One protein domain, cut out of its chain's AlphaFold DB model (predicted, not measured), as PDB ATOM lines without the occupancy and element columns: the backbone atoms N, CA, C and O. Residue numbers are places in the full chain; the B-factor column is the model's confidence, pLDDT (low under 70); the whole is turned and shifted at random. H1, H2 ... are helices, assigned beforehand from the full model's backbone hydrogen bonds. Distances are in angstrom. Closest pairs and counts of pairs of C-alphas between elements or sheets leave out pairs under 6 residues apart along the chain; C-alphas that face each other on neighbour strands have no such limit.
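This is residues 9 to 55 of the 193 residues of an uncharacterized protein of Streptomyces sp. AcH 505 (UniProt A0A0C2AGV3). Two longer helices, H1 and H3, meet at a steep tilt and run the same way, and the short helix H2 packs on H3 while staying apart from H1. The three helix centres make a triangle, with the link from H1 to H2 and the turn from H2 to H3 joining its corners, and residues 9 to 13 leading into H1 from one end. The printed part has 47 residues with three named helices, in the order H1, H2, H3, and no named strand; the class is all helix. It is compact, with a radius of gyration of the C-alphas of 9.7 A, and rounded, with spans of 25 by 21 by 17 A.

Residues 9 to 13 come before the first named helix. H1 is residues 14 to 24, from C-alpha 14 at (480.634, 431.579, 358.105) to C-alpha 24 at (488.732, 423.903, 368.359), and is 15.2 A from first to last C-alpha. H2 is residues 32 to 36 and measures 6.2 A from first to last C-alpha. H3, the longest helix with 13 residues, is residues 41 to 53; it is 18.1 A from first to last C-alpha and ends at C-alpha 53 at (474.099, 427.280, 378.467).

H1 and H3 touch, with 4 pairs of C-alphas within 8 A; the closest C-alphas are those of Val 16 and Thr 43, 6.7 A apart. H3 touches H1 with residues 43 to 47 alone. The lines of H1 and H3 stand at a steep tilt of 49 degrees, and the two helices run the same way, their centres 11.9 A apart. H1 and H2 follow each other in the chain but are apart. H2 and H3 touch, also with 4 pairs of C-alphas within 8 A; the closest C-alphas are those of Leu 35 and Val 44, 6.5 A apart. H3 touches H2 with residues 44 to 48 alone, and the centres of H2 and H3 are 10.4 A apart. In H1, H2 and H3, every pair of backbone O of residue i and N of residue i+4 is within hydrogen-bond range.

The two C-alphas farthest apart in the domain are those of Ile 9 and Asp 33, at 26.4 A. The C-alphas of the first and last printed residues, Ile 9 and Gly 55, are 22.0 A apart. The link from H1 to H2 is short, with 7 residues between them, and the link from H2 to H3 is tight, with 4 residues between them; no link is long. The printed part has no cut. The mean pLDDT of the printed part is 88.8, and no printed residue is under 70.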
ATOM      1  N   ILE A   9     470.606 426.464 361.211       74.69
ATOM      2  CA  ILE A   9     470.888 427.488 360.194       74.69
ATOM      3  C   ILE A   9     471.948 428.474 360.701       74.69
ATOM      4  O   ILE A   9     472.854 428.838 359.955       74.69
ATOM      5  N   TRP A  10     471.889 428.866 361.975       81.56
ATOM      6  CA  TRP A  10     472.896 429.742 362.572       81.56
ATOM      7  C   TRP A  10     474.295 429.107 362.598       81.56
ATOM      8  O   TRP A  10     475.265 429.788 362.274       81.56
ATOM      9  N   LEU A  11     474.408 427.802 362.873       80.38
ATOM     10  CA  LEU A  11     475.684 427.070 362.826       80.38
ATOM     11  C   LEU A  11     476.337 427.066 361.435       80.38
ATOM     12  O   LEU A  11     477.549 426.908 361.333       80.38
ATOM     13  N   ARG A  12     475.558 427.280 360.367       82.81
ATOM     14  CA  ARG A  12     476.068 427.408 358.992       82.81
ATOM     15  C   ARG A  12     476.597 428.805 358.660       82.81
ATOM     16  O   ARG A  12     477.151 428.998 357.582       82.81
ATOM     17  N   ASN A  13     476.440 429.788 359.549       87.06
ATOM     18  CA  ASN A  13     476.977 431.129 359.337       87.06
ATOM     19  C   ASN A  13     478.521 431.076 359.285       87.06
ATOM     20  O   ASN A  13     479.128 430.578 360.237       87.06
ATOM     21  N   PRO A  14     479.176 431.630 358.245       89.12
ATOM     22  CA  PRO A  14     480.634 431.579 358.105       89.12
ATOM     23  C   PRO A  14     481.394 432.111 359.324       89.12
ATOM     24  O   PRO A  14     482.421 431.554 359.706       89.12
ATOM     25  N   ASN A  15     480.861 433.143 359.987       89.50
ATOM     26  CA  ASN A  15     481.462 433.694 361.200       89.50
ATOM     27  C   ASN A  15     481.404 432.705 362.368       89.50
ATOM     28  O   ASN A  15     482.355 432.610 363.135       89.50
ATOM     29  N   VAL A  16     480.308 431.954 362.497       89.75
ATOM     30  CA  VAL A  16     480.157 430.927 363.539       89.75
ATOM     31  C   VAL A  16     481.127 429.784 363.286       89.75
ATOM     32  O   VAL A  16     481.841 429.380 364.197       89.75
ATOM     33  N   VAL A  17     481.212 429.315 362.040       91.12
ATOM     34  CA  VAL A  17     482.152 428.257 361.645       91.12
ATOM     35  C   VAL A  17     483.600 428.684 361.901       91.12
ATOM     36  O   VAL A  17     484.369 427.907 362.464       91.12
ATOM     37  N   ARG A  18     483.972 429.923 361.544       93.69
ATOM     38  CA  ARG A  18     485.305 430.486 361.815       93.69
ATOM     39  C   ARG A  18     485.620 430.488 363.312       93.69
ATOM     40  O   ARG A  18     486.692 430.028 363.692       93.69
ATOM     41  N   LEU A  19     484.694 430.968 364.144       92.81
ATOM     42  CA  LEU A  19     484.873 431.031 365.598       92.81
ATOM     43  C   LEU A  19     484.994 429.641 366.221       92.81
ATOM     44  O   LEU A  19     485.918 429.398 366.989       92.81
ATOM     45  N   LEU A  20     484.111 428.710 365.855       91.88
ATOM     46  CA  LEU A  20     484.161 427.334 366.348       91.88
ATOM     47  C   LEU A  20     485.463 426.636 365.941       91.88
ATOM     48  O   LEU A  20     486.061 425.943 366.759       91.88
ATOM     49  N   ARG A  21     485.946 426.859 364.711       93.62
ATOM     50  CA  ARG A  21     487.254 426.359 364.270       93.62
ATOM     51  C   ARG A  21     488.398 426.995 365.062       93.62
ATOM     52  O   ARG A  21     489.318 426.287 365.457       93.62
ATOM     53  N   GLY A  22     488.344 428.303 365.308       93.62
ATOM     54  CA  GLY A  22     489.330 429.014 366.125       93.62
ATOM     55  C   GLY A  22     489.414 428.459 367.549       93.62
ATOM     56  O   GLY A  22     490.511 428.202 368.032       93.62
ATOM     57  N   LEU A  23     488.265 428.188 368.173       93.44
ATOM     58  CA  LEU A  23     488.187 427.548 369.490       93.44
ATOM     59  C   LEU A  23     488.725 426.109 369.460       93.44
ATOM     60  O   LEU A  23     489.535 425.740 370.301       93.44
ATOM     61  N   ALA A  24     488.318 425.305 368.474       92.19
ATOM     62  CA  ALA A  24     488.732 423.903 368.359       92.19
ATOM     63  C   ALA A  24     490.237 423.734 368.081       92.19
ATOM     64  O   ALA A  24     490.834 422.745 368.491       92.19
ATOM     65  N   THR A  25     490.848 424.697 367.387       94.44
ATOM     66  CA  THR A  25     492.292 424.713 367.088       94.44
ATOM     67  C   THR A  25     493.125 425.408 368.165       94.44
ATOM     68  O   THR A  25     494.345 425.432 368.058       94.44
ATOM     69  N   GLY A  26     492.491 426.002 369.182       91.12
ATOM     70  CA  GLY A  26     493.172 426.772 370.227       91.12
ATOM     71  C   GLY A  26     493.682 428.149 369.782       91.12
ATOM     72  O   GLY A  26     494.308 428.843 370.576       91.12
ATOM     73  N   THR A  27     493.388 428.576 368.549       93.38
ATOM     74  CA  THR A  27     493.727 429.927 368.060       93.38
ATOM     75  C   THR A  27     492.960 431.001 368.837       93.38
ATOM     76  O   THR A  27     493.473 432.091 369.074       93.38
ATOM     77  N   VAL A  28     491.729 430.684 369.249       92.88
ATOM     78  CA  VAL A  28     490.923 431.509 370.154       92.88
ATOM     79  C   VAL A  28     490.880 430.804 371.506       92.88
ATOM     80  O   VAL A  28     490.386 429.674 371.570       92.88
ATOM     81  N   PRO A  29     491.356 431.430 372.595       93.12
ATOM     82  CA  PRO A  29     491.231 430.853 373.926       93.12
ATOM     83  C   PRO A  29     489.760 430.619 374.290       93.12
ATOM     84  O   PRO A  29     488.925 431.511 374.123       93.12
ATOM     85  N   LEU A  30     489.439 429.438 374.832       92.19
ATOM     86  CA  LEU A  30     488.100 429.106 375.336       92.19
ATOM     87  C   LEU A  30     487.850 429.784 376.694       92.19
ATOM     88  O   LEU A  30     487.706 429.148 377.734       92.19
ATOM     89  N   THR A  31     487.834 431.110 376.682       91.19
ATOM     90  CA  THR A  31     487.584 431.972 377.836       91.19
ATOM     91  C   THR A  31     486.681 433.130 377.416       91.19
ATOM     92  O   THR A  31     486.529 433.428 376.228       91.19
ATOM     93  N   HIS A  32     486.063 433.809 378.390       88.56
ATOM     94  CA  HIS A  32     485.275 435.016 378.100       88.56
ATOM     95  C   HIS A  32     486.122 436.087 377.412       88.56
ATOM     96  O   HIS A  32     485.683 436.634 376.401       88.56
ATOM     97  N   ASP A  33     487.348 436.282 377.902       85.81
ATOM     98  CA  ASP A  33     488.311 437.255 377.384       85.81
ATOM     99  C   ASP A  33     488.782 436.909 375.965       85.81
ATOM    100  O   ASP A  33     488.859 437.795 375.117       85.81
ATOM    101  N   GLY A  34     489.045 435.628 375.677       89.25
ATOM    102  CA  GLY A  34     489.414 435.173 374.333       89.25
ATOM    103  C   GLY A  34     488.301 435.448 373.324       89.25
ATOM    104  O   GLY A  34     488.540 435.998 372.253       89.25
ATOM    105  N   LEU A  35     487.055 435.168 373.709       89.69
ATOM    106  CA  LEU A  35     485.890 435.496 372.892       89.69
ATOM    107  C   LEU A  35     485.661 437.012 372.751       89.69
ATOM    108  O   LEU A  35     485.137 437.442 371.730       89.69
ATOM    109  N   ASP A  36     486.011 437.839 373.740       85.75
ATOM    110  CA  ASP A  36     485.763 439.292 373.694       85.75
ATOM    111  C   ASP A  36     486.604 440.020 372.634       85.75
ATOM    112  O   ASP A  36     486.199 441.087 372.167       85.75
ATOM    113  N   GLN A  37     487.722 439.427 372.216       86.81
ATOM    114  CA  GLN A  37     488.586 439.951 371.153       86.81
ATOM    115  C   GLN A  37     488.050 439.645 369.746       86.81
ATOM    116  O   GLN A  37     488.498 440.228 368.759       86.81
ATOM    117  N   GLU A  38     487.061 438.759 369.638       90.75
ATOM    118  CA  GLU A  38     486.563 438.281 368.359       90.75
ATOM    119  C   GLU A  38     485.500 439.190 367.725       90.75
ATOM    120  O   GLU A  38     484.718 439.894 368.374       90.75
ATOM    121  N   THR A  39     485.411 439.114 366.396       86.19
ATOM    122  CA  THR A  39     484.413 439.832 365.593       86.19
ATOM    123  C   THR A  39     483.683 438.884 364.629       86.19
ATOM    124  O   THR A  39     484.253 437.888 364.187       86.19
ATOM    125  N   PRO A  40     482.409 439.136 364.269       87.69
ATOM    126  CA  PRO A  40     481.542 440.225 364.710       87.69
ATOM    127  C   PRO A  40     480.866 439.939 366.059       87.69
ATOM    128  O   PRO A  40     480.421 438.827 366.348       87.69
ATOM    129  N   TRP A  41     480.699 440.990 366.865       83.00
ATOM    130  CA  TRP A  41     480.269 440.875 368.264       83.00
ATOM    131  C   TRP A  41     478.919 440.180 368.468       83.00
ATOM    132  O   TRP A  41     478.740 439.450 369.437       83.00
ATOM    133  N   ARG A  42     477.950 440.393 367.562       83.38
ATOM    134  CA  ARG A  42     476.610 439.790 367.678       83.38
ATOM    135  C   ARG A  42     476.692 438.266 367.646       83.38
ATOM    136  O   ARG A  42     475.988 437.595 368.396       83.38
ATOM    137  N   THR A  43     477.575 437.744 366.798       88.50
ATOM    138  CA  THR A  43     477.833 436.311 366.681       88.50
ATOM    139  C   THR A  43     478.550 435.790 367.918       88.50
ATOM    140  O   THR A  43     478.126 434.778 368.467       88.50
ATOM    141  N   VAL A  44     479.569 436.511 368.394       90.06
ATOM    142  CA  VAL A  44     480.310 436.171 369.620       90.06
ATOM    143  C   VAL A  44     479.382 436.085 370.829       90.06
ATOM    144  O   VAL A  44     479.438 435.107 371.563       90.06
ATOM    145  N   VAL A  45     478.488 437.063 371.018       86.69
ATOM    146  CA  VAL A  45     477.538 437.065 372.142       86.69
ATOM    147  C   VAL A  45     476.618 435.851 372.081       86.69
ATOM    148  O   VAL A  45     476.435 435.191 373.096       86.69
ATOM    149  N   HIS A  46     476.076 435.519 370.905       86.25
ATOM    150  CA  HIS A  46     475.214 434.341 370.782       86.25
ATOM    151  C   HIS A  46     475.975 433.032 371.014       86.25
ATOM    152  O   HIS A  46     475.473 432.147 371.700       86.25
ATOM    153  N   LEU A  47     477.194 432.915 370.478       89.88
ATOM    154  CA  LEU A  47     478.045 431.748 370.700       89.88
ATOM    155  C   LEU A  47     478.390 431.591 372.183       89.88
ATOM    156  O   LEU A  47     478.283 430.498 372.722       89.88
ATOM    157  N   ARG A  48     478.748 432.684 372.857       90.25
ATOM    158  CA  ARG A  48     479.038 432.685 374.290       90.25
ATOM    159  C   ARG A  48     477.821 432.284 375.116       90.25
ATOM    160  O   ARG A  48     477.970 431.468 376.017       90.25
ATOM    161  N   ASP A  49     476.638 432.816 374.797       87.00
ATOM    162  CA  ASP A  49     475.384 432.431 375.455       87.00
ATOM    163  C   ASP A  49     475.167 430.907 375.332       87.00
ATOM    164  O   ASP A  49     474.906 430.244 376.331       87.00
ATOM    165  N   LEU A  50     475.390 430.324 374.145       89.12
ATOM    166  CA  LEU A  50     475.302 428.872 373.938       89.12
ATOM    167  C   LEU A  50     476.356 428.081 374.726       89.12
ATOM    168  O   LEU A  50     476.019 427.054 375.306       89.12
ATOM    169  N   LEU A  51     477.609 428.544 374.755       90.44
ATOM    170  CA  LEU A  51     478.699 427.886 375.484       90.44
ATOM    171  C   LEU A  51     478.491 427.931 377.006       90.44
ATOM    172  O   LEU A  51     478.867 426.993 377.706       90.44
ATOM    173  N   MET A  52     477.887 429.004 377.524       91.00
ATOM    174  CA  MET A  52     477.472 429.087 378.926       91.00
ATOM    175  C   MET A  52     476.285 428.164 379.213       91.00
ATOM    176  O   MET A  52     476.302 427.442 380.207       91.00
ATOM    177  N   ASP A  53     475.273 428.153 378.337       86.69
ATOM    178  CA  ASP A  53     474.099 427.280 378.467       86.69
ATOM    179  C   ASP A  53     474.480 425.789 378.414       86.69
ATOM    180  O   ASP A  53     473.829 424.967 379.056       86.69
ATOM    181  N   SER A  54     475.534 425.433 377.673       88.69
ATOM    182  CA  SER A  54     476.065 424.067 377.594       88.69
ATOM    183  C   SER A  54     477.087 423.727 378.688       88.69
ATOM    184  O   SER A  54     477.646 422.635 378.659       88.69
ATOM    185  N   GLY A  55     477.378 424.648 379.615       88.25
ATOM    186  CA  GLY A  55     478.330 424.440 380.714       88.25
ATOM    187  C   GLY A  55     479.809 424.424 380.312       88.25
ATOM    188  O   GLY A  55     480.660 424.120 381.142       88.25
TER     189      GLY A  55